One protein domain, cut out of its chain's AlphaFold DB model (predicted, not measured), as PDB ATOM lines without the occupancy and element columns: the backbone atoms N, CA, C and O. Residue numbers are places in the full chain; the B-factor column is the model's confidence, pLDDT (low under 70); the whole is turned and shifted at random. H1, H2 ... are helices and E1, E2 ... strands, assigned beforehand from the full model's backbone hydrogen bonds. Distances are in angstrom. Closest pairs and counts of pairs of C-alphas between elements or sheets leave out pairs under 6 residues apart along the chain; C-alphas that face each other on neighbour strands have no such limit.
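This is residues 7 to 178 of the 284 residues of an uncharacterized protein of Tritrichomonas foetus (UniProt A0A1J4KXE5). With little regular structure, the model is a strongly twisted wall of long E2, E4 and E5 and short E1, E6 and E7, with H2 standing up from one face among loops. H1 touches H2; E3 pairs with no named strand. E1 E2 H1 H2 E3 E4 E5 E6 E7, two named helices and seven strands, hold 53 of 172 printed residues; class and sheet are mixed. It is compact, radius of gyration of the C-alphas 15.3 A, spans 44 by 35 by 26 A.

E2, residues 25 to 32, is antiparallel to E4, residues 113 to 123, which forms a hairpin with E5, residues 149 to 159. Within hydrogen-bond range are N 29 and O 118, and N 119 and O 154, each 2.8 A. H2, residues 60 to 66, with every O i to N i+4 pair within range, is on the sheet, over E4.

C-alpha 7 is at (-50.785, -17.266, -35.216). E5, 29.5 A long, ends at (-44.476, -30.127, -30.188).

The printed part has no cut; residues 74 to 82 are under pLDDT 70.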
ATOM      1  N   ALA A   7     -52.022 -17.728 -34.592       93.19
ATOM      2  CA  ALA A   7     -50.785 -17.266 -35.216       93.19
ATOM      3  C   ALA A   7     -50.916 -17.160 -36.740       93.19
ATOM      4  O   ALA A   7     -51.637 -17.933 -37.377       93.19
ATOM      5  N   LEU A   8     -50.183 -16.216 -37.324       94.12
ATOM      6  CA  LEU A   8     -49.985 -16.123 -38.763       94.12
ATOM      7  C   LEU A   8     -49.056 -17.244 -39.194       94.12
ATOM      8  O   LEU A   8     -47.985 -17.425 -38.618       94.12
ATOM      9  N   LYS A   9     -49.443 -18.005 -40.213       91.56
ATOM     10  CA  LYS A   9     -48.515 -18.961 -40.808       91.56
ATOM     11  C   LYS A   9     -47.479 -18.182 -41.614       91.56
ATOM     12  O   LYS A   9     -47.851 -17.420 -42.503       91.56
ATOM     13  N   TYR A  10     -46.194 -18.397 -41.337       92.75
ATOM     14  CA  TYR A  10     -45.143 -17.811 -42.160       92.75
ATOM     15  C   TYR A  10     -45.284 -18.245 -43.629       92.75
ATOM     16  O   TYR A  10     -45.529 -19.418 -43.940       92.75
ATOM     17  N   SER A  11     -45.074 -17.290 -44.529       88.56
ATOM     18  CA  SER A  11     -44.900 -17.501 -45.961       88.56
ATOM     19  C   SER A  11     -43.764 -16.606 -46.460       88.56
ATOM     20  O   SER A  11     -43.441 -15.605 -45.832       88.56
ATOM     21  N   ARG A  12     -43.145 -16.947 -47.595       83.50
ATOM     22  CA  ARG A  12     -42.052 -16.130 -48.157       83.50
ATOM     23  C   ARG A  12     -42.509 -14.758 -48.651       83.50
ATOM     24  O   ARG A  12     -41.720 -13.827 -48.676       83.50
ATOM     25  N   ASP A  13     -43.779 -14.647 -49.028       84.44
ATOM     26  CA  ASP A  13     -44.386 -13.387 -49.474       84.44
ATOM     27  C   ASP A  13     -44.905 -12.552 -48.290       84.44
ATOM     28  O   ASP A  13     -45.511 -11.492 -48.470       84.44
ATOM     29  N   PHE A  14     -44.713 -13.045 -47.063       84.50
ATOM     30  CA  PHE A  14     -45.120 -12.361 -45.853       84.50
ATOM     31  C   PHE A  14     -44.273 -11.104 -45.648       84.50
ATOM     32  O   PHE A  14     -43.049 -11.159 -45.593       84.50
ATOM     33  N   SER A  15     -44.937  -9.962 -45.484       89.50
ATOM     34  CA  SER A  15     -44.278  -8.691 -45.197       89.50
ATOM     35  C   SER A  15     -44.969  -8.003 -44.034       89.50
ATOM     36  O   SER A  15     -46.169  -7.726 -44.095       89.50
ATOM     37  N   PHE A  16     -44.202  -7.669 -42.996       93.19
ATOM     38  CA  PHE A  16     -44.724  -6.932 -41.848       93.19
ATOM     39  C   PHE A  16     -45.213  -5.529 -42.217       93.19
ATOM     40  O   PHE A  16     -46.093  -5.012 -41.538       93.19
ATOM     41  N   LEU A  17     -44.737  -4.951 -43.330       91.25
ATOM     42  CA  LEU A  17     -45.248  -3.684 -43.874       91.25
ATOM     43  C   LEU A  17     -46.738  -3.751 -44.239       91.25
ATOM     44  O   LEU A  17     -47.427  -2.738 -44.202       91.25
ATOM     45  N   ASN A  18     -47.241  -4.942 -44.574       90.44
ATOM     46  CA  ASN A  18     -48.654  -5.168 -44.888       90.44
ATOM     47  C   ASN A  18     -49.478  -5.578 -43.655       90.44
ATOM     48  O   ASN A  18     -50.698  -5.725 -43.749       90.44
ATOM     49  N   VAL A  19     -48.815  -5.813 -42.521       91.44
ATOM     50  CA  VAL A  19     -49.418  -6.348 -41.297       91.44
ATOM     51  C   VAL A  19     -49.549  -5.258 -40.245       91.44
ATOM     52  O   VAL A  19     -50.657  -5.000 -39.776       91.44
ATOM     53  N   PHE A  20     -48.437  -4.614 -39.902       93.00
ATOM     54  CA  PHE A  20     -48.390  -3.584 -38.875       93.00
ATOM     55  C   PHE A  20     -48.800  -2.229 -39.437       93.00
ATOM     56  O   PHE A  20     -48.458  -1.854 -40.558       93.00
ATOM     57  N   ARG A  21     -49.561  -1.489 -38.636       89.50
ATOM     58  CA  ARG A  21     -50.061  -0.147 -38.939       89.50
ATOM     59  C   ARG A  21     -49.352   0.912 -38.111       89.50
ATOM     60  O   ARG A  21     -49.265   2.054 -38.554       89.50
ATOM     61  N   ALA A  22     -48.880   0.541 -36.926       88.19
ATOM     62  CA  ALA A  22     -48.192   1.428 -36.008       88.19
ATOM     63  C   ALA A  22     -47.129   0.681 -35.192       88.19
ATOM     64  O   ALA A  22     -47.206  -0.529 -34.979       88.19
ATOM     65  N   VAL A  23     -46.158   1.443 -34.690       90.00
ATOM     66  CA  VAL A  23     -45.282   1.011 -33.595       90.00
ATOM     67  C   VAL A  23     -46.155   0.600 -32.407       90.00
ATOM     68  O   VAL A  23     -47.115   1.297 -32.096       90.00
ATOM     69  N   GLY A  24     -45.840  -0.528 -31.776       85.12
ATOM     70  CA  GLY A  24     -46.659  -1.147 -30.733       85.12
ATOM     71  C   GLY A  24     -47.503  -2.321 -31.229       85.12
ATOM     72  O   GLY A  24     -47.870  -3.175 -30.422       85.12
ATOM     73  N   ASP A  25     -47.776  -2.415 -32.536       89.25
ATOM     74  CA  ASP A  25     -48.491  -3.562 -33.097       89.25
ATOM     75  C   ASP A  25     -47.655  -4.837 -32.969       89.25
ATOM     76  O   ASP A  25     -46.464  -4.854 -33.276       89.25
ATOM     77  N   ALA A  26     -48.294  -5.923 -32.554       92.94
ATOM     78  CA  ALA A  26     -47.684  -7.226 -32.388       92.94
ATOM     79  C   ALA A  26     -48.575  -8.341 -32.937       92.94
ATOM     80  O   ALA A  26     -49.805  -8.260 -32.919       92.94
ATOM     81  N   VAL A  27     -47.934  -9.395 -33.441       94.62
ATOM     82  CA  VAL A  27     -48.576 -10.596 -33.984       94.62
ATOM     83  C   VAL A  27     -47.762 -11.832 -33.632       94.62
ATOM     84  O   VAL A  27     -46.532 -11.806 -33.605       94.62
ATOM     85  N   ASN A  28     -48.454 -12.949 -33.446       93.94
ATOM     86  CA  ASN A  28     -47.811 -14.253 -33.366       93.94
ATOM     87  C   ASN A  28     -47.570 -14.788 -34.779       93.94
ATOM     88  O   ASN A  28     -48.492 -14.797 -35.598       93.94
ATOM     89  N   VAL A  29     -46.369 -15.286 -35.050       95.56
ATOM     90  CA  VAL A  29     -46.002 -15.922 -36.319       95.56
ATOM     91  C   VAL A  29     -45.547 -17.348 -36.045       95.56
ATOM     92  O   VAL A  29     -44.624 -17.577 -35.271       95.56
ATOM     93  N   TYR A  30     -46.193 -18.315 -36.686       95.62
ATOM     94  CA  TYR A  30     -45.792 -19.713 -36.656       95.62
ATOM     95  C   TYR A  30     -44.794 -20.007 -37.776       95.62
ATOM     96  O   TYR A  30     -45.108 -19.847 -38.961       95.62
ATOM     97  N   ILE A  31     -43.616 -20.489 -37.386       94.94
ATOM     98  CA  ILE A  31     -42.526 -20.906 -38.262       94.94
ATOM     99  C   ILE A  31     -42.388 -22.433 -38.161       94.94
ATOM    100  O   ILE A  31     -41.921 -22.951 -37.142       94.94
ATOM    101  N   PRO A  32     -42.790 -23.173 -39.208       92.56
ATOM    102  CA  PRO A  32     -42.579 -24.614 -39.288       92.56
ATOM    103  C   PRO A  32     -41.095 -25.001 -39.212       92.56
ATOM    104  O   PRO A  32     -40.249 -24.374 -39.853       92.56
ATOM    105  N   CYS A  33     -40.777 -26.087 -38.500       90.44
ATOM    106  CA  CYS A  33     -39.399 -26.560 -38.322       90.44
ATOM    107  C   CYS A  33     -38.704 -26.910 -39.650       90.44
ATOM    108  O   CYS A  33     -37.506 -26.689 -39.799       90.44
ATOM    109  N   ASN A  34     -39.457 -27.375 -40.651       89.06
ATOM    110  CA  ASN A  34     -38.936 -27.719 -41.975       89.06
ATOM    111  C   ASN A  34     -38.499 -26.505 -42.815       89.06
ATOM    112  O   ASN A  34     -37.951 -26.694 -43.898       89.06
ATOM    113  N   LEU A  35     -38.762 -25.279 -42.354       91.12
ATOM    114  CA  LEU A  35     -38.243 -24.052 -42.962       91.12
ATOM    115  C   LEU A  35     -36.966 -23.557 -42.276       91.12
ATOM    116  O   LEU A  35     -36.275 -22.709 -42.827       91.12
ATOM    117  N   VAL A  36     -36.608 -24.090 -41.106       90.44
ATOM    118  CA  VAL A  36     -35.392 -23.694 -40.385       90.44
ATOM    119  C   VAL A  36     -34.245 -24.612 -40.789       90.44
ATOM    120  O   VAL A  36     -33.803 -25.474 -40.038       90.44
ATOM    121  N   LEU A  37     -33.787 -24.461 -42.030       89.50
ATOM    122  CA  LEU A  37     -32.709 -25.261 -42.611       89.50
ATOM    123  C   LEU A  37     -31.562 -24.355 -43.042       89.50
ATOM    124  O   LEU A  37     -31.797 -23.228 -43.474       89.50
ATOM    125  N   ALA A  38     -30.329 -24.859 -42.978       86.75
ATOM    126  CA  ALA A  38     -29.156 -24.100 -43.413       86.75
ATOM    127  C   ALA A  38     -29.254 -23.700 -44.898       86.75
ATOM    128  O   ALA A  38     -28.821 -22.615 -45.267       86.75
ATOM    129  N   GLU A  39     -29.868 -24.542 -45.738       88.56
ATOM    130  CA  GLU A  39     -30.140 -24.241 -47.148       88.56
ATOM    131  C   GLU A  39     -31.409 -23.409 -47.409       88.56
ATOM    132  O   GLU A  39     -31.685 -23.069 -48.562       88.56
ATOM    133  N   PHE A  40     -32.222 -23.099 -46.391       90.75
ATOM    134  CA  PHE A  40     -33.425 -22.298 -46.607       90.75
ATOM    135  C   PHE A  40     -33.019 -20.855 -46.956       90.75
ATOM    136  O   PHE A  40     -32.276 -20.261 -46.176       90.75
ATOM    137  N   PRO A  41     -33.485 -20.264 -48.080       93.06
ATOM    138  CA  PRO A  41     -32.897 -19.035 -48.622       93.06
ATOM    139  C   PRO A  41     -32.795 -17.866 -47.630       93.06
ATOM    140  O   PRO A  41     -31.706 -17.316 -47.525       93.06
ATOM    141  N   PRO A  42     -33.821 -17.549 -46.810       93.88
ATOM    142  CA  PRO A  42     -33.681 -16.558 -45.741       93.88
ATOM    143  C   PRO A  42     -32.471 -16.742 -44.819       93.88
ATOM    144  O   PRO A  42     -31.806 -15.767 -44.476       93.88
ATOM    145  N   ILE A  43     -32.158 -17.983 -44.438       92.31
ATOM    146  CA  ILE A  43     -31.010 -18.314 -43.585       92.31
ATOM    147  C   ILE A  43     -29.722 -18.338 -44.418       92.31
ATOM    148  O   ILE A  43     -28.744 -17.689 -44.054       92.31
ATOM    149  N   ALA A  44     -29.732 -19.052 -45.547       90.75
ATOM    150  CA  ALA A  44     -28.564 -19.242 -46.409       90.75
ATOM    151  C   ALA A  44     -28.006 -17.919 -46.958       90.75
ATOM    152  O   ALA A  44     -26.793 -17.735 -47.039       90.75
ATOM    153  N   GLU A  45     -28.894 -16.992 -47.317       93.56
ATOM    154  CA  GLU A  45     -28.562 -15.665 -47.841       93.56
ATOM    155  C   GLU A  45     -28.425 -14.619 -46.726       93.56
ATOM    156  O   GLU A  45     -28.139 -13.458 -47.006       93.56
ATOM    157  N   SER A  46     -28.603 -15.022 -45.459       93.19
ATOM    158  CA  SER A  46     -28.567 -14.139 -44.289       93.19
ATOM    159  C   SER A  46     -29.424 -12.883 -44.490       93.19
ATOM    160  O   SER A  46     -28.937 -11.754 -44.379       93.19
ATOM    161  N   ILE A  47     -30.712 -13.083 -44.803       95.62
ATOM    162  CA  ILE A  47     -31.709 -12.010 -44.974       95.62
ATOM    163  C   ILE A  47     -32.115 -11.481 -43.591       95.62
ATOM    164  O   ILE A  47     -33.237 -11.648 -43.119       95.62
ATOM    165  N   VAL A  48     -31.152 -10.884 -42.902       96.12
ATOM    166  CA  VAL A  48     -31.271 -10.317 -41.565       96.12
ATOM    167  C   VAL A  48     -30.426  -9.053 -41.507       96.12
ATOM    168  O   VAL A  48     -29.253  -9.060 -41.878       96.12
ATOM    169  N   PHE A  49     -31.022  -7.959 -41.048       96.62
ATOM    170  CA  PHE A  49     -30.394  -6.644 -41.028       96.62
ATOM    171  C   PHE A  49     -30.467  -6.065 -39.614       96.62
ATOM    172  O   PHE A  49     -31.559  -5.854 -39.082       96.62
ATOM    173  N   GLY A  50     -29.306  -5.813 -39.012       93.62
ATOM    174  CA  GLY A  50     -29.186  -5.379 -37.621       93.62
ATOM    175  C   GLY A  50     -29.099  -6.499 -36.587       93.62
ATOM    176  O   GLY A  50     -29.188  -7.686 -36.894       93.62
ATOM    177  N   SER A  51     -28.972  -6.090 -35.325       88.44
ATOM    178  CA  SER A  51     -28.860  -6.976 -34.166       88.44
ATOM    179  C   SER A  51     -29.732  -6.457 -33.029       88.44
ATOM    180  O   SER A  51     -29.253  -5.738 -32.160       88.44
ATOM    181  N   ARG A  52     -31.023  -6.812 -33.090       88.81
ATOM    182  CA  ARG A  52     -32.113  -6.457 -32.164       88.81
ATOM    183  C   ARG A  52     -32.167  -4.968 -31.711       88.81
ATOM    184  O   ARG A  52     -31.365  -4.549 -30.882       88.81
ATOM    185  N   PRO A  53     -33.205  -4.208 -32.097       92.00
ATOM    186  CA  PRO A  53     -34.257  -4.599 -33.026       92.00
ATOM    187  C   PRO A  53     -33.698  -4.719 -34.457       92.00
ATOM    188  O   PRO A  53     -32.610  -4.239 -34.772       92.00
ATOM    189  N   TYR A  54     -34.413  -5.439 -35.312       95.56
ATOM    190  CA  TYR A  54     -34.033  -5.721 -36.695       95.56
ATOM    191  C   TYR A  54     -34.728  -4.753 -37.649       95.56
ATOM    192  O   TYR A  54     -35.840  -4.301 -37.380       95.56
ATOM    193  N   SER A  55     -34.123  -4.471 -38.801       95.94
ATOM    194  CA  SER A  55     -34.822  -3.721 -39.852       95.94
ATOM    195  C   SER A  55     -36.026  -4.521 -40.356       95.94
ATOM    196  O   SER A  55     -35.966  -5.751 -40.452       95.94
ATOM    197  N   VAL A  56     -37.091  -3.821 -40.760       95.19
ATOM    198  CA  VAL A  56     -38.290  -4.412 -41.384       95.19
ATOM    199  C   VAL A  56     -38.002  -5.205 -42.664       95.19
ATOM    200  O   VAL A  56     -38.818  -6.022 -43.081       95.19
ATOM    201  N   GLN A  57     -36.836  -4.994 -43.277       94.75
ATOM    202  CA  GLN A  57     -36.372  -5.747 -44.444       94.75
ATOM    203  C   GLN A  57     -35.901  -7.175 -44.102       94.75
ATOM    204  O   GLN A  57     -35.644  -7.967 -45.007       94.75
ATOM    205  N   SER A  58     -35.762  -7.508 -42.817       96.06
ATOM    206  CA  SER A  58     -35.315  -8.831 -42.370       96.06
ATOM    207  C   SER A  58     -36.416  -9.879 -42.519       96.06
ATOM    208  O   SER A  58     -37.582  -9.624 -42.214       96.06
ATOM    209  N   ASP A  59     -36.038 -11.093 -42.909       96.44
ATOM    210  CA  ASP A  59     -36.944 -12.237 -42.901       96.44
ATOM    211  C   ASP A  59     -37.038 -12.831 -41.490       96.44
ATOM    212  O   ASP A  59     -36.029 -13.070 -40.821       96.44
ATOM    213  N   ILE A  60     -38.258 -13.104 -41.022       96.50
ATOM    214  CA  ILE A  60     -38.477 -13.558 -39.645       96.50
ATOM    215  C   ILE A  60     -37.871 -14.933 -39.345       96.50
ATOM    216  O   ILE A  60     -37.495 -15.192 -38.203       96.50
ATOM    217  N   VAL A  61     -37.732 -15.812 -40.339       96.19
ATOM    218  CA  VAL A  61     -37.067 -17.112 -40.169       96.19
ATOM    219  C   VAL A  61     -35.576 -16.900 -39.933       96.19
ATOM    220  O   VAL A  61     -35.010 -17.487 -39.010       96.19
ATOM    221  N   ALA A  62     -34.955 -16.008 -40.709       95.31
ATOM    222  CA  ALA A  62     -33.556 -15.635 -40.529       95.31
ATOM    223  C   ALA A  62     -33.325 -14.935 -39.183       95.31
ATOM    224  O   ALA A  62     -32.378 -15.272 -38.476       95.31
ATOM    225  N   VAL A  63     -34.221 -14.023 -38.787       96.44
ATOM    226  CA  VAL A  63     -34.194 -13.350 -37.476       96.44
ATOM    227  C   VAL A  63     -34.316 -14.361 -36.336       96.44
ATOM    228  O   VAL A  63     -33.524 -14.319 -35.401       96.44
ATOM    229  N   THR A  64     -35.256 -15.305 -36.422       95.94
ATOM    230  CA  THR A  64     -35.463 -16.352 -35.405       95.94
ATOM    231  C   THR A  64     -34.195 -17.182 -35.201       95.94
ATOM    232  O   THR A  64     -33.812 -17.471 -34.063       95.94
ATOM    233  N   ALA A  65     -33.506 -17.520 -36.291       94.44
ATOM    234  CA  ALA A  65     -32.250 -18.249 -36.228       94.44
ATOM    235  C   ALA A  65     -31.085 -17.375 -35.724       94.44
ATOM    236  O   ALA A  65     -30.343 -17.801 -34.843       94.44
ATOM    237  N   HIS A  66     -30.970 -16.127 -36.187       93.94
ATOM    238  CA  HIS A  66     -29.947 -15.172 -35.740       93.94
ATOM    239  C   HIS A  66     -30.094 -14.784 -34.257       93.94
ATOM    240  O   HIS A  66     -29.105 -14.538 -33.567       93.94
ATOM    241  N   MET A  67     -31.318 -14.763 -33.724       92.94
ATOM    242  CA  MET A  67     -31.575 -14.577 -32.292       92.94
ATOM    243  C   MET A  67     -31.206 -15.802 -31.452       92.94
ATOM    244  O   MET A  67     -31.120 -15.689 -30.233       92.94
ATOM    245  N   GLY A  68     -30.989 -16.963 -32.072       92.12
ATOM    246  CA  GLY A  68     -30.728 -18.215 -31.368       92.12
ATOM    247  C   GLY A  68     -31.984 -18.895 -30.838       92.12
ATOM    248  O   GLY A  68     -31.869 -19.831 -30.052       92.12
ATOM    249  N   ILE A  69     -33.179 -18.454 -31.241       93.44
ATOM    250  CA  ILE A  69     -34.444 -19.058 -30.804       93.44
ATOM    251  C   ILE A  69     -34.557 -20.471 -31.375       93.44
ATOM    252  O   ILE A  69     -34.790 -21.426 -30.636       93.44
ATOM    253  N   LEU A  70     -34.357 -20.603 -32.686       92.62
ATOM    254  CA  LEU A  70     -34.366 -21.875 -33.393       92.62
ATOM    255  C   LEU A  70     -33.446 -21.772 -34.607       92.62
ATOM    256  O   LEU A  70     -33.733 -21.002 -35.519       92.62
ATOM    257  N   PHE A  71     -32.349 -22.527 -34.621       91.81
ATOM    258  CA  PHE A  71     -31.330 -22.426 -35.669       91.81
ATOM    259  C   PHE A  71     -30.748 -23.794 -36.059       91.81
ATOM    260  O   PHE A  71     -30.737 -24.721 -35.242       91.81
ATOM    261  N   PRO A  72     -30.277 -23.953 -37.310       88.44
ATOM    262  CA  PRO A  72     -29.657 -25.190 -37.768       88.44
ATOM    263  C   PRO A  72     -28.213 -25.331 -37.259       88.44
ATOM    264  O   PRO A  72     -27.521 -24.349 -36.998       88.44
ATOM    265  N   SER A  73     -27.724 -26.569 -37.165       81.19
ATOM    266  CA  SER A  73     -26.316 -26.854 -36.843       81.19
ATOM    267  C   SER A  73     -25.324 -26.319 -37.889       81.19
ATOM    268  O   SER A  73     -25.549 -26.456 -39.091       81.19
ATOM    269  N   GLU A  74     -24.162 -25.845 -37.429       66.06
ATOM    270  CA  GLU A  74     -23.050 -25.314 -38.243       66.06
ATOM    271  C   GLU A  74     -22.510 -26.235 -39.337       66.06
ATOM    272  O   GLU A  74     -21.995 -25.774 -40.356       66.06
ATOM    273  N   LYS A  75     -22.484 -27.544 -39.081       57.03
ATOM    274  CA  LYS A  75     -21.620 -28.480 -39.812       57.03
ATOM    275  C   LYS A  75     -22.360 -29.760 -40.128       57.03
ATOM    276  O   LYS A  75     -22.069 -30.833 -39.606       57.03
ATOM    277  N   GLN A  76     -23.301 -29.647 -41.047       54.38
ATOM    278  CA  GLN A  76     -23.909 -30.806 -41.674       54.38
ATOM    279  C   GLN A  76     -22.976 -31.287 -42.798       54.38
ATOM    280  O   GLN A  76     -22.811 -30.629 -43.825       54.38
ATOM    281  N   LYS A  77     -22.341 -32.458 -42.638       52.84
ATOM    282  CA  LYS A  77     -21.903 -33.219 -43.822       52.84
ATOM    283  C   LYS A  77     -23.176 -33.586 -44.593       52.84
ATOM    284  O   LYS A  77     -24.182 -33.871 -43.957       52.84
ATOM    285  N   LYS A  78     -23.139 -33.662 -45.932       54.12
ATOM    286  CA  LYS A  78     -24.304 -34.004 -46.793       54.12
ATOM    287  C   LYS A  78     -25.089 -35.276 -46.393       54.12
ATOM    288  O   LYS A  78     -26.141 -35.531 -46.962       54.12
ATOM    289  N   SER A  79     -24.565 -36.094 -45.478       52.00
ATOM    290  CA  SER A  79     -25.149 -37.344 -44.982       52.00
ATOM    291  C   SER A  79     -25.570 -37.311 -43.504       52.00
ATOM    292  O   SER A  79     -25.887 -38.364 -42.955       52.00
ATOM    293  N   SER A  80     -25.481 -36.167 -42.824       53.91
ATOM    294  CA  SER A  80     -25.863 -36.025 -41.414       53.91
ATOM    295  C   SER A  80     -27.339 -35.617 -41.288       53.91
ATOM    296  O   SER A  80     -27.849 -34.952 -42.186       53.91
ATOM    297  N   PRO A  81     -28.046 -36.020 -40.215       60.12
ATOM    298  CA  PRO A  81     -29.410 -35.558 -39.969       60.12
ATOM    299  C   PRO A  81     -29.420 -34.067 -39.609       60.12
ATOM    300  O   PRO A  81     -28.587 -33.630 -38.808       60.12
ATOM    301  N   ASN A  82     -30.381 -33.312 -40.151       69.25
ATOM    302  CA  ASN A  82     -30.599 -31.904 -39.816       69.25
ATOM    303  C   ASN A  82     -31.024 -31.773 -38.349       69.25
ATOM    304  O   ASN A  82     -32.145 -32.120 -37.994       69.25
ATOM    305  N   PHE A  83     -30.121 -31.273 -37.504       83.31
ATOM    306  CA  PHE A  83     -30.398 -31.014 -36.094       83.31
ATOM    307  C   PHE A  83     -30.671 -29.533 -35.876       83.31
ATOM    308  O   PHE A  83     -29.928 -28.679 -36.374       83.31
ATOM    309  N   LEU A  84     -31.714 -29.266 -35.096       88.56
ATOM    310  CA  LEU A  84     -32.084 -27.935 -34.648       88.56
ATOM    311  C   LEU A  84     -31.557 -27.689 -33.241       88.56
ATOM    312  O   LEU A  84     -31.499 -28.593 -32.403       88.56
ATOM    313  N   PHE A  85     -31.180 -26.445 -33.003       90.50
ATOM    314  CA  PHE A  85     -30.654 -25.967 -31.741       90.50
ATOM    315  C   PHE A  85     -31.431 -24.738 -31.286       90.50
ATOM    316  O   PHE A  85     -32.048 -24.029 -32.084       90.50
ATOM    317  N   THR A  86     -31.382 -24.493 -29.985       91.31
ATOM    318  CA  THR A  86     -31.940 -23.309 -29.343       91.31
ATOM    319  C   THR A  86     -31.004 -22.816 -28.249       91.31
ATOM    320  O   THR A  86     -30.353 -23.611 -27.573       91.31
ATOM    321  N   CYS A  87     -30.934 -21.507 -28.056       90.06
ATOM    322  CA  CYS A  87     -30.324 -20.884 -26.896       90.06
ATOM    323  C   CYS A  87     -31.436 -20.566 -25.877       90.06
ATOM    324  O   CYS A  87     -32.289 -19.725 -26.165       90.06
ATOM    325  N   PRO A  88     -31.444 -21.176 -24.673       82.12
ATOM    326  CA  PRO A  88     -32.481 -20.942 -23.656       82.12
ATOM    327  C   PRO A  88     -32.656 -19.477 -23.230       82.12
ATOM    328  O   PRO A  88     -33.667 -19.120 -22.631       82.12
ATOM    329  N   HIS A  89     -31.662 -18.634 -23.510       83.19
ATOM    330  CA  HIS A  89     -31.655 -17.214 -23.178       83.19
ATOM    331  C   HIS A  89     -31.659 -16.318 -24.425       83.19
ATOM    332  O   HIS A  89     -31.268 -15.160 -24.335       83.19
ATOM    333  N   ALA A  90     -32.130 -16.821 -25.574       87.44
ATOM    334  CA  ALA A  90     -32.149 -16.115 -26.859       87.44
ATOM    335  C   ALA A  90     -32.709 -14.680 -26.777       87.44
ATOM    336  O   ALA A  90     -32.105 -13.740 -27.290       87.44
ATOM    337  N   LEU A  91     -33.823 -14.484 -26.060       87.88
ATOM    338  CA  LEU A  91     -34.453 -13.167 -25.874       87.88
ATOM    339  C   LEU A  91     -33.634 -12.198 -25.006       87.88
ATOM    340  O   LEU A  91     -33.967 -11.021 -24.935       87.88
ATOM    341  N   ARG A  92     -32.586 -12.662 -24.321       82.00
ATOM    342  CA  ARG A  92     -31.741 -11.836 -23.442       82.00
ATOM    343  C   ARG A  92     -30.424 -11.417 -24.097       82.00
ATOM    344  O   ARG A  92     -29.727 -10.580 -23.538       82.00
ATOM    345  N   LEU A  93     -30.096 -11.966 -25.268       80.62
ATOM    346  CA  LEU A  93     -28.815 -11.730 -25.935       80.62
ATOM    347  C   LEU A  93     -28.711 -10.313 -26.517       80.62
ATOM    348  O   LEU A  93     -29.421  -9.954 -27.465       80.62
ATOM    349  N   LYS A  94     -27.753  -9.537 -26.014       77.50
ATOM    350  CA  LYS A  94     -27.401  -8.183 -26.468       77.50
ATOM    351  C   LYS A  94     -26.465  -8.221 -27.666       77.50
ATOM    352  O   LYS A  94     -25.725  -9.183 -27.849       77.50
ATOM    353  N   ALA A  95     -26.493  -7.193 -28.520       71.94
ATOM    354  CA  ALA A  95     -25.699  -7.124 -29.762       71.94
ATOM    355  C   ALA A  95     -24.201  -7.434 -29.555       71.94
ATOM    356  O   ALA A  95     -23.566  -8.018 -30.427       71.94
ATOM    357  N   SER A  96     -23.671  -7.090 -28.377       72.56
ATOM    358  CA  SER A  96     -22.291  -7.317 -27.943       72.56
ATOM    359  C   SER A  96     -21.969  -8.737 -27.468       72.56
ATOM    360  O   SER A  96     -20.794  -9.045 -27.273       72.56
ATOM    361  N   ASP A  97     -22.974  -9.574 -27.216       76.75
ATOM    362  CA  ASP A  97     -22.771 -10.865 -26.566       76.75
ATOM    363  C   ASP A  97     -22.123 -11.865 -27.522       76.75
ATOM    364  O   ASP A  97     -22.559 -12.064 -28.658       76.75
ATOM    365  N   THR A  98     -21.079 -12.536 -27.038       74.31
ATOM    366  CA  THR A  98     -20.432 -13.635 -27.753       74.31
ATOM    367  C   THR A  98     -21.162 -14.935 -27.449       74.31
ATOM    368  O   THR A  98     -21.080 -15.440 -26.334       74.31
ATOM    369  N   THR A  99     -21.858 -15.488 -28.436       74.50
ATOM    370  CA  THR A  99     -22.565 -16.769 -28.305       74.50
ATOM    371  C   THR A  99     -21.645 -17.925 -28.674       74.50
ATOM    372  O   THR A  99     -21.077 -17.925 -29.769       74.50
ATOM    373  N   THR A 100     -21.525 -18.931 -27.809       67.50
ATOM    374  CA  THR A 100     -20.782 -20.164 -28.091       67.50
ATOM    375  C   THR A 100     -21.728 -21.345 -28.309       67.50
ATOM    376  O   THR A 100     -22.905 -21.308 -27.957       67.50
ATOM    377  N   HIS A 101     -21.219 -22.437 -28.885       67.38
ATOM    378  CA  HIS A 101     -22.000 -23.667 -29.039       67.38
ATOM    379  C   HIS A 101     -22.380 -24.293 -27.679       67.38
ATOM    380  O   HIS A 101     -23.364 -25.027 -27.600       67.38
ATOM    381  N   GLU A 102     -21.641 -24.009 -26.603       71.44
ATOM    382  CA  GLU A 102     -21.951 -24.503 -25.251       71.44
ATOM    383  C   GLU A 102     -23.225 -23.863 -24.676       71.44
ATOM    384  O   GLU A 102     -23.933 -24.493 -23.893       71.44
ATOM    385  N   ASP A 103     -23.580 -22.665 -25.152       72.56
ATOM    386  CA  ASP A 103     -24.800 -21.942 -24.770       72.56
ATOM    387  C   ASP A 103     -26.056 -22.473 -25.484       72.56
ATOM    388  O   ASP A 103     -27.179 -22.012 -25.242       72.56
ATOM    389  N   SER A 104     -25.872 -23.436 -26.392       84.94
ATOM    390  CA  SER A 104     -26.935 -24.020 -27.199       84.94
ATOM    391  C   SER A 104     -27.362 -25.393 -26.690       84.94
ATOM    392  O   SER A 104     -26.564 -26.214 -26.240       84.94
ATOM    393  N   ARG A 105     -28.660 -25.664 -26.800       86.94
ATOM    394  CA  ARG A 105     -29.259 -26.971 -26.555       86.94
ATOM    395  C   ARG A 105     -29.774 -27.530 -27.861       86.94
ATOM    396  O   ARG A 105     -30.458 -26.839 -28.613       86.94
ATOM    397  N   ARG A 106     -29.461 -28.795 -28.108       87.75
ATOM    398  CA  ARG A 106     -30.064 -29.550 -29.200       87.75
ATOM    399  C   ARG A 106     -31.534 -29.811 -28.876       87.75
ATOM    400  O   ARG A 106     -31.863 -30.137 -27.740       87.75
ATOM    401  N   ILE A 107     -32.391 -29.679 -29.879       84.00
ATOM    402  CA  ILE A 107     -33.770 -30.154 -29.815       84.00
ATOM    403  C   ILE A 107     -33.739 -31.632 -30.204       84.00
ATOM    404  O   ILE A 107     -33.350 -31.974 -31.324       84.00
ATOM    405  N   ASP A 108     -34.051 -32.506 -29.249       71.19
ATOM    406  CA  ASP A 108     -34.069 -33.950 -29.475       71.19
ATOM    407  C   ASP A 108     -35.277 -34.357 -30.333       71.19
ATOM    408  O   ASP A 108     -36.390 -33.873 -30.137       71.19
ATOM    409  N   ASP A 109     -35.040 -35.280 -31.269       64.19
ATOM    410  CA  ASP A 109     -36.048 -35.837 -32.192       64.19
ATOM    411  C   ASP A 109     -37.014 -36.822 -31.510       64.19
ATOM    412  O   ASP A 109     -37.959 -37.302 -32.140       64.19
ATOM    413  N   ASP A 110     -36.783 -37.146 -30.232       57.69
ATOM    414  CA  ASP A 110     -37.602 -38.098 -29.471       57.69
ATOM    415  C   ASP A 110     -39.054 -37.624 -29.319       57.69
ATOM    416  O   ASP A 110     -39.952 -38.429 -29.062       57.69
ATOM    417  N   PHE A 111     -39.285 -36.329 -29.534       65.06
ATOM    418  CA  PHE A 111     -40.600 -35.715 -29.556       65.06
ATOM    419  C   PHE A 111     -40.863 -35.111 -30.927       65.06
ATOM    420  O   PHE A 111     -39.991 -34.468 -31.514       65.06
ATOM    421  N   ARG A 112     -42.081 -35.280 -31.451       79.12
ATOM    422  CA  ARG A 112     -42.456 -34.678 -32.738       79.12
ATOM    423  C   ARG A 112     -42.475 -33.157 -32.610       79.12
ATOM    424  O   ARG A 112     -43.478 -32.566 -32.214       79.12
ATOM    425  N   PHE A 113     -41.355 -32.535 -32.952       86.44
ATOM    426  CA  PHE A 113     -41.179 -31.095 -33.001       86.44
ATOM    427  C   PHE A 113     -41.717 -30.540 -34.324       86.44
ATOM    428  O   PHE A 113     -41.300 -30.951 -35.407       86.44
ATOM    429  N   TYR A 114     -42.651 -29.595 -34.246       88.88
ATOM    430  CA  TYR A 114     -43.353 -29.054 -35.412       88.88
ATOM    431  C   TYR A 114     -42.862 -27.666 -35.823       88.88
ATOM    432  O   TYR A 114     -42.938 -27.317 -37.004       88.88
ATOM    433  N   GLY A 115     -42.327 -26.881 -34.887       91.50
ATOM    434  CA  GLY A 115     -41.834 -25.538 -35.168       91.50
ATOM    435  C   GLY A 115     -41.826 -24.640 -33.941       91.50
ATOM    436  O   GLY A 115     -41.839 -25.102 -32.802       91.50
ATOM    437  N   VAL A 116     -41.829 -23.337 -34.187       92.69
ATOM    438  CA  VAL A 116     -41.842 -22.305 -33.149       92.69
ATOM    439  C   VAL A 116     -42.894 -21.259 -33.485       92.69
ATOM    440  O   VAL A 116     -43.101 -20.922 -34.651       92.69
ATOM    441  N   VAL A 117     -43.580 -20.755 -32.468       94.25
ATOM    442  CA  VAL A 117     -44.362 -19.525 -32.576       94.25
ATOM    443  C   VAL A 117     -43.547 -18.414 -31.945       94.25
ATOM    444  O   VAL A 117     -43.120 -18.546 -30.801       94.25
ATOM    445  N   VAL A 118     -43.343 -17.333 -32.688       94.81
ATOM    446  CA  VAL A 118     -42.647 -16.132 -32.222       94.81
ATOM    447  C   VAL A 118     -43.619 -14.963 -32.163       94.81
ATOM    448  O   VAL A 118     -44.432 -14.777 -33.071       94.81
ATOM    449  N   THR A 119     -43.539 -14.173 -31.100       94.12
ATOM    450  CA  THR A 119     -44.301 -12.933 -30.953       94.12
ATOM    451  C   THR A 119     -43.466 -11.790 -31.491       94.12
ATOM    452  O   THR A 119     -42.473 -11.402 -30.875       94.12
ATOM    453  N   VAL A 120     -43.865 -11.265 -32.645       95.31
ATOM    454  CA  VAL A 120     -43.158 -10.188 -33.341       95.31
ATOM    455  C   VAL A 120     -43.864  -8.872 -33.080       95.31
ATOM    456  O   VAL A 120     -45.088  -8.816 -33.190       95.31
ATOM    457  N   ILE A 121     -43.106  -7.825 -32.779       94.38
ATOM    458  CA  ILE A 121     -43.609  -6.479 -32.503       94.38
ATOM    459  C   ILE A 121     -42.967  -5.441 -33.425       94.38
ATOM    460  O   ILE A 121     -41.791  -5.548 -33.779       94.38
ATOM    461  N   ALA A 122     -43.742  -4.422 -33.790       94.31
ATOM    462  CA  ALA A 122     -43.255  -3.196 -34.400       94.31
ATOM    463  C   ALA A 122     -42.655  -2.286 -33.317       94.31
ATOM    464  O   ALA A 122     -43.379  -1.673 -32.534       94.31
ATOM    465  N   ALA A 123     -41.331  -2.192 -33.269       90.62
ATOM    466  CA  ALA A 123     -40.602  -1.284 -32.388       90.62
ATOM    467  C   ALA A 123     -40.283   0.046 -33.106       90.62
ATOM    468  O   ALA A 123     -40.354   0.105 -34.339       90.62
ATOM    469  N   PRO A 124     -39.913   1.122 -32.384       89.88
ATOM    470  CA  PRO A 124     -39.453   2.353 -33.017       89.88
ATOM    471  C   PRO A 124     -38.316   2.082 -34.024       89.88
ATOM    472  O   PRO A 124     -37.478   1.208 -33.770       89.88
ATOM    473  N   PRO A 125     -38.288   2.776 -35.177       91.81
ATOM    474  CA  PRO A 125     -37.209   2.635 -36.150       91.81
ATOM    475  C   PRO A 125     -35.872   3.105 -35.557       91.81
ATOM    476  O   PRO A 125     -35.846   3.964 -34.675       91.81
ATOM    477  N   MET A 126     -34.767   2.547 -36.051       87.81
ATOM    478  CA  MET A 126     -33.412   3.003 -35.724       87.81
ATOM    479  C   MET A 126     -32.822   3.761 -36.909       87.81
ATOM    480  O   MET A 126     -33.087   3.405 -38.052       87.81
ATOM    481  N   ASP A 127     -31.968   4.751 -36.646       90.50
ATOM    482  CA  ASP A 127     -31.235   5.454 -37.711       90.50
ATOM    483  C   ASP A 127     -30.258   4.518 -38.451       90.50
ATOM    484  O   ASP A 127     -30.041   4.644 -39.655       90.50
ATOM    485  N   GLU A 128     -29.680   3.560 -37.724       93.56
ATOM    486  CA  GLU A 128     -28.786   2.534 -38.251       93.56
ATOM    487  C   GLU A 128     -29.026   1.202 -37.530       93.56
ATOM    488  O   GLU A 128     -29.176   1.149 -36.308       93.56
ATOM    489  N   TYR A 129     -29.012   0.119 -38.300       94.62
ATOM    490  CA  TYR A 129     -29.099  -1.260 -37.842       94.62
ATOM    491  C   TYR A 129     -27.724  -1.922 -37.991       94.62
ATOM    492  O   TYR A 129     -27.419  -2.410 -39.081       94.62
ATOM    493  N   PRO A 130     -26.873  -1.953 -36.949       92.19
ATOM    494  CA  PRO A 130     -25.523  -2.502 -37.056       92.19
ATOM    495  C   PRO A 130     -25.546  -4.030 -37.191       92.19
ATOM    496  O   PRO A 130     -26.190  -4.726 -36.401       92.19
ATOM    497  N   GLY A 131     -24.824  -4.562 -38.179       92.12
ATOM    498  CA  GLY A 131     -24.677  -6.002 -38.372       92.12
ATOM    499  C   GLY A 131     -23.814  -6.669 -37.294       92.12
ATOM    500  O   GLY A 131     -22.829  -6.104 -36.819       92.12
ATOM    501  N   SER A 132     -24.157  -7.904 -36.936       90.69
ATOM    502  CA  SER A 132     -23.392  -8.770 -36.035       90.69
ATOM    503  C   SER A 132     -23.452 -10.232 -36.487       90.69
ATOM    504  O   SER A 132     -24.498 -10.680 -36.956       90.69
ATOM    505  N   PRO A 133     -22.393 -11.029 -36.299       89.88
ATOM    506  CA  PRO A 133     -22.472 -12.472 -36.478       89.88
ATOM    507  C   PRO A 133     -23.041 -13.153 -35.225       89.88
ATOM    508  O   PRO A 133     -22.547 -12.924 -34.122       89.88
ATOM    509  N   ARG A 134     -24.041 -14.027 -35.388       87.75
ATOM    510  CA  ARG A 134     -24.586 -14.875 -34.312       87.75
ATOM    511  C   ARG A 134     -25.078 -16.206 -34.841       87.75
ATOM    512  O   ARG A 134     -25.692 -16.255 -35.901       87.75
ATOM    513  N   PHE A 135     -24.826 -17.285 -34.098       86.00
ATOM    514  CA  PHE A 135     -25.277 -18.638 -34.458       86.00
ATOM    515  C   PHE A 135     -25.018 -18.997 -35.935       86.00
ATOM    516  O   PHE A 135     -25.781 -19.735 -36.551       86.00
ATOM    517  N   ASN A 136     -23.908 -18.488 -36.492       81.75
ATOM    518  CA  ASN A 136     -23.444 -18.703 -37.874       81.75
ATOM    519  C   ASN A 136     -24.295 -18.065 -38.961       81.75
ATOM    520  O   ASN A 136     -24.161 -18.388 -40.138       81.75
ATOM    521  N   ILE A 137     -25.114 -17.109 -38.558       88.00
ATOM    522  CA  ILE A 137     -25.825 -16.204 -39.435       88.00
ATOM    523  C   ILE A 137     -25.204 -14.832 -39.210       88.00
ATOM    524  O   ILE A 137     -25.035 -14.387 -38.075       88.00
ATOM    525  N   SER A 138     -24.799 -14.171 -40.290       91.06
ATOM    526  CA  SER A 138     -24.242 -12.820 -40.201       91.06
ATOM    527  C   SER A 138     -25.315 -11.824 -40.584       91.06
ATOM    528  O   SER A 138     -25.702 -11.767 -41.748       91.06
ATOM    529  N   SER A 139     -25.802 -11.044 -39.621       94.50
ATOM    530  CA  SER A 139     -26.685  -9.930 -39.954       94.50
ATOM    531  C   SER A 139     -25.916  -8.814 -40.651       94.50
ATOM    532  O   SER A 139     -24.745  -8.552 -40.363       94.50
ATOM    533  N   GLN A 140     -26.581  -8.173 -41.602       96.50
ATOM    534  CA  GLN A 140     -26.027  -7.116 -42.436       96.50
ATOM    535  C   GLN A 140     -26.308  -5.750 -41.806       96.50
ATOM    536  O   GLN A 140     -27.337  -5.559 -41.154       96.50
ATOM    537  N   THR A 141     -25.417  -4.781 -42.015       95.94
ATOM    538  CA  THR A 141     -25.703  -3.396 -41.626       95.94
ATOM    539  C   THR A 141     -26.718  -2.783 -42.589       95.94
ATOM    540  O   THR A 141     -26.573  -2.923 -43.803       95.94
ATOM    541  N   SER A 142     -27.715  -2.071 -42.062       95.44
ATOM    542  CA  SER A 142     -28.651  -1.270 -42.857       95.44
ATOM    543  C   SER A 142     -28.762   0.142 -42.296       95.44
ATOM    544  O   SER A 142     -28.837   0.329 -41.086       95.44
ATOM    545  N   THR A 143     -28.796   1.134 -43.180       94.19
ATOM    546  CA  THR A 143     -29.037   2.547 -42.846       94.19
ATOM    547  C   THR A 143     -30.412   3.013 -43.331       94.19
ATOM    548  O   THR A 143     -30.647   4.213 -43.448       94.19
ATOM    549  N   ASP A 144     -31.286   2.084 -43.729       92.19
ATOM    550  CA  ASP A 144     -32.682   2.391 -44.031       92.19
ATOM    551  C   ASP A 144     -33.512   2.224 -42.748       92.19
ATOM    552  O   ASP A 144     -33.723   1.081 -42.322       92.19
ATOM    553  N   PRO A 145     -33.980   3.325 -42.125       85.62
ATOM    554  CA  PRO A 145     -34.753   3.265 -40.888       85.62
ATOM    555  C   PRO A 145     -36.117   2.587 -41.070       85.62
ATOM    556  O   PRO A 145     -36.660   2.022 -40.122       85.62
ATOM    557  N   GLY A 146     -36.691   2.628 -42.280       90.56
ATOM    558  CA  GLY A 146     -38.054   2.164 -42.520       90.56
ATOM    559  C   GLY A 146     -39.118   2.867 -41.646       90.56
ATOM    560  O   GLY A 146     -38.852   3.877 -40.993       90.56
ATOM    561  N   PRO A 147     -40.368   2.368 -41.649       91.12
ATOM    562  CA  PRO A 147     -41.448   2.907 -40.815       91.12
ATOM    563  C   PRO A 147     -41.418   2.409 -39.359       91.12
ATOM    564  O   PRO A 147     -42.013   3.040 -38.488       91.12
ATOM    565  N   PHE A 148     -40.779   1.267 -39.102       93.44
ATOM    566  CA  PHE A 148     -40.618   0.639 -37.790       93.44
ATOM    567  C   PHE A 148     -39.517  -0.426 -37.862       93.44
ATOM    568  O   PHE A 148     -39.167  -0.906 -38.943       93.44
ATOM    569  N   SER A 149     -39.025  -0.839 -36.697       95.06
ATOM    570  CA  SER A 149     -38.163  -2.012 -36.542       95.06
ATOM    571  C   SER A 149     -38.982  -3.251 -36.175       95.06
ATOM    572  O   SER A 149     -40.091  -3.143 -35.657       95.06
ATOM    573  N   LEU A 150     -38.422  -4.437 -36.386       96.00
ATOM    574  CA  LEU A 150     -38.968  -5.710 -35.923       96.00
ATOM    575  C   LEU A 150     -38.226  -6.177 -34.675       96.00
ATOM    576  O   LEU A 150     -36.998  -6.196 -34.652       96.00
ATOM    577  N   ASP A 151     -38.959  -6.628 -33.668       93.94
ATOM    578  CA  ASP A 151     -38.377  -7.354 -32.545       93.94
ATOM    579  C   ASP A 151     -39.183  -8.615 -32.223       93.94
ATOM    580  O   ASP A 151     -40.389  -8.656 -32.459       93.94
ATOM    581  N   ILE A 152     -38.519  -9.646 -31.698       94.12
ATOM    582  CA  ILE A 152     -39.181 -10.821 -31.133       94.12
ATOM    583  C   ILE A 152     -39.123 -10.694 -29.617       94.12
ATOM    584  O   ILE A 152     -38.045 -10.653 -29.028       94.12
ATOM    585  N   VAL A 153     -40.294 -10.650 -28.991       89.44
ATOM    586  CA  VAL A 153     -40.429 -10.405 -27.547       89.44
ATOM    587  C   VAL A 153     -40.822 -11.645 -26.756       89.44
ATOM    588  O   VAL A 153     -40.677 -11.662 -25.538       89.44
ATOM    589  N   ASP A 154     -41.303 -12.682 -27.438       90.19
ATOM    590  CA  ASP A 154     -41.669 -13.959 -26.829       90.19
ATOM    591  C   ASP A 154     -41.592 -15.087 -27.867       90.19
ATOM    592  O   ASP A 154     -41.680 -14.839 -29.076       90.19
ATOM    593  N   TYR A 155     -41.426 -16.327 -27.409       92.06
ATOM    594  CA  TYR A 155     -41.517 -17.512 -28.254       92.06
ATOM    595  C   TYR A 155     -41.933 -18.757 -27.463       92.06
ATOM    596  O   TYR A 155     -41.622 -18.905 -26.285       92.06
ATOM    597  N   HIS A 156     -42.582 -19.704 -28.140       89.19
ATOM    598  CA  HIS A 156     -42.828 -21.046 -27.606       89.19
ATOM    599  C   HIS A 156     -42.701 -22.116 -28.688       89.19
ATOM    600  O   HIS A 156     -42.932 -21.874 -29.877       89.19
ATOM    601  N   PHE A 157     -42.310 -23.317 -28.269       89.50
ATOM    602  CA  PHE A 157     -42.058 -24.439 -29.159       89.50
ATOM    603  C   PHE A 157     -43.300 -25.288 -29.368       89.50
ATOM    604  O   PHE A 157     -43.891 -25.793 -28.427       89.50
ATOM    605  N   VAL A 158     -43.647 -25.533 -30.626       89.25
ATOM    606  CA  VAL A 158     -44.780 -26.389 -30.963       89.25
ATOM    607  C   VAL A 158     -44.286 -27.824 -31.090       89.25
ATOM    608  O   VAL A 158     -43.489 -28.145 -31.973       89.25
ATOM    609  N   SER A 159     -44.779 -28.693 -30.214       87.44
ATOM    610  CA  SER A 159     -44.476 -30.127 -30.188       87.44
ATOM    611  C   SER A 159     -45.754 -30.948 -30.018       87.44
ATOM    612  O   SER A 159     -46.839 -30.390 -29.891       87.44
ATOM    613  N   GLU A 160     -45.655 -32.275 -29.989       83.00
ATOM    614  CA  GLU A 160     -46.810 -33.145 -29.726       83.00
ATOM    615  C   GLU A 160     -47.469 -32.965 -28.348       83.00
ATOM    616  O   GLU A 160     -48.627 -33.353 -28.185       83.00
ATOM    617  N   PHE A 161     -46.771 -32.377 -27.371       80.69
ATOM    618  CA  PHE A 161     -47.327 -32.127 -26.033       80.69
ATOM    619  C   PHE A 161     -47.965 -30.750 -25.885       80.69
ATOM    620  O   PHE A 161     -48.686 -30.514 -24.915       80.69
ATOM    621  N   GLU A 162     -47.705 -29.843 -26.827       75.31
ATOM    622  CA  GLU A 162     -48.259 -28.496 -26.814       75.31
ATOM    623  C   GLU A 162     -49.345 -28.358 -27.885       75.31
ATOM    624  O   GLU A 162     -49.211 -28.880 -28.994       75.31
ATOM    625  N   PRO A 163     -50.455 -27.662 -27.591       72.62
ATOM    626  CA  PRO A 163     -51.482 -27.437 -28.590       72.62
ATOM    627  C   PRO A 163     -50.911 -26.593 -29.735       72.62
ATOM    628  O   PRO A 163     -50.418 -25.486 -29.521       72.62
ATOM    629  N   ALA A 164     -51.019 -27.103 -30.963       81.06
ATOM    630  CA  ALA A 164     -50.662 -26.337 -32.149       81.06
ATOM    631  C   ALA A 164     -51.491 -25.040 -32.223       81.06
ATOM    632  O   ALA A 164     -52.689 -25.058 -31.906       81.06
ATOM    633  N   PRO A 165     -50.894 -23.917 -32.662       88.19
ATOM    634  CA  PRO A 165     -51.629 -22.672 -32.785       88.19
ATOM    635  C   PRO A 165     -52.733 -22.805 -33.839       88.19
ATOM    636  O   PRO A 165     -52.585 -23.479 -34.862       88.19
ATOM    637  N   SER A 166     -53.838 -22.100 -33.620       91.19
ATOM    638  CA  SER A 166     -54.833 -21.886 -34.668       91.19
ATOM    639  C   SER A 166     -54.229 -20.975 -35.734       91.19
ATOM    640  O   SER A 166     -53.922 -19.815 -35.466       91.19
ATOM    641  N   LEU A 167     -54.031 -21.498 -36.942       92.38
ATOM    642  CA  LEU A 167     -53.425 -20.733 -38.028       92.38
ATOM    643  C   LEU A 167     -54.465 -19.860 -38.735       92.38
ATOM    644  O   LEU A 167     -55.581 -20.298 -39.020       92.38
ATOM    645  N   THR A 168     -54.086 -18.623 -39.034       89.75
ATOM    646  CA  THR A 168     -54.885 -17.664 -39.803       89.75
ATOM    647  C   THR A 168     -54.006 -16.994 -40.850       89.75
ATOM    648  O   THR A 168     -52.835 -16.741 -40.595       89.75
ATOM    649  N   ASP A 169     -54.580 -16.661 -42.004       87.06
ATOM    650  CA  ASP A 169     -53.925 -15.808 -43.006       87.06
ATOM    651  C   ASP A 169     -54.340 -14.336 -42.854       87.06
ATOM    652  O   ASP A 169     -53.822 -13.462 -43.541       87.06
ATOM    653  N   ASN A 170     -55.304 -14.045 -41.969       87.56
ATOM    654  CA  ASN A 170     -55.767 -12.690 -41.690       87.56
ATOM    655  C   ASN A 170     -55.045 -12.128 -40.451       87.56
ATOM    656  O   ASN A 170     -55.386 -12.551 -39.338       87.56
ATOM    657  N   PRO A 171     -54.136 -11.142 -40.611       86.00
ATOM    658  CA  PRO A 171     -53.400 -10.546 -39.498       86.00
ATOM    659  C   PRO A 171     -54.301  -9.887 -38.456       86.00
ATOM    660  O   PRO A 171     -54.018  -9.956 -37.265       86.00
ATOM    661  N   GLN A 172     -55.450  -9.338 -38.861       85.44
ATOM    662  CA  GLN A 172     -56.375  -8.671 -37.938       85.44
ATOM    663  C   GLN A 172     -56.974  -9.612 -36.887       85.44
ATOM    664  O   GLN A 172     -57.498  -9.146 -35.881       85.44
ATOM    665  N   ARG A 173     -56.935 -10.933 -37.109       84.50
ATOM    666  CA  ARG A 173     -57.474 -11.922 -36.163       84.50
ATOM    667  C   ARG A 173     -56.526 -12.255 -35.014       84.50
ATOM    668  O   ARG A 173     -56.959 -12.889 -34.060       84.50
ATOM    669  N   CYS A 174     -55.260 -11.871 -35.117       84.31
ATOM    670  CA  CYS A 174     -54.228 -12.184 -34.127       84.31
ATOM    671  C   CYS A 174     -53.303 -11.000 -33.828       84.31
ATOM    672  O   CYS A 174     -52.269 -11.192 -33.195       84.31
ATOM    673  N   MET A 175     -53.656  -9.802 -34.302       88.31
ATOM    674  CA  MET A 175     -52.938  -8.569 -34.012       88.31
ATOM    675  C   MET A 175     -53.421  -7.971 -32.694       88.31
ATOM    676  O   MET A 175     -54.623  -7.895 -32.435       88.31
ATOM    677  N   PHE A 176     -52.474  -7.525 -31.886       87.56
ATOM    678  CA  PHE A 176     -52.688  -6.794 -30.644       87.56
ATOM    679  C   PHE A 176     -51.727  -5.605 -30.594       87.56
ATOM    680  O   PHE A 176     -50.768  -5.564 -31.355       87.56
ATOM    681  N   HIS A 177     -52.009  -4.620 -29.746       83.81
ATOM    682  CA  HIS A 177     -51.239  -3.379 -29.670       83.81
ATOM    683  C   HIS A 177     -50.742  -3.143 -28.245       83.81
ATOM    684  O   HIS A 177     -51.481  -3.381 -27.285       83.81
ATOM    685  N   TYR A 178     -49.502  -2.676 -28.117       75.19
ATOM    686  CA  TYR A 178     -48.898  -2.239 -26.863       75.19
ATOM    687  C   TYR A 178     -48.742  -0.719 -26.856       75.19
ATOM    688  O   TYR A 178     -47.966  -0.179 -27.638       75.19
TER     689      TYR A 178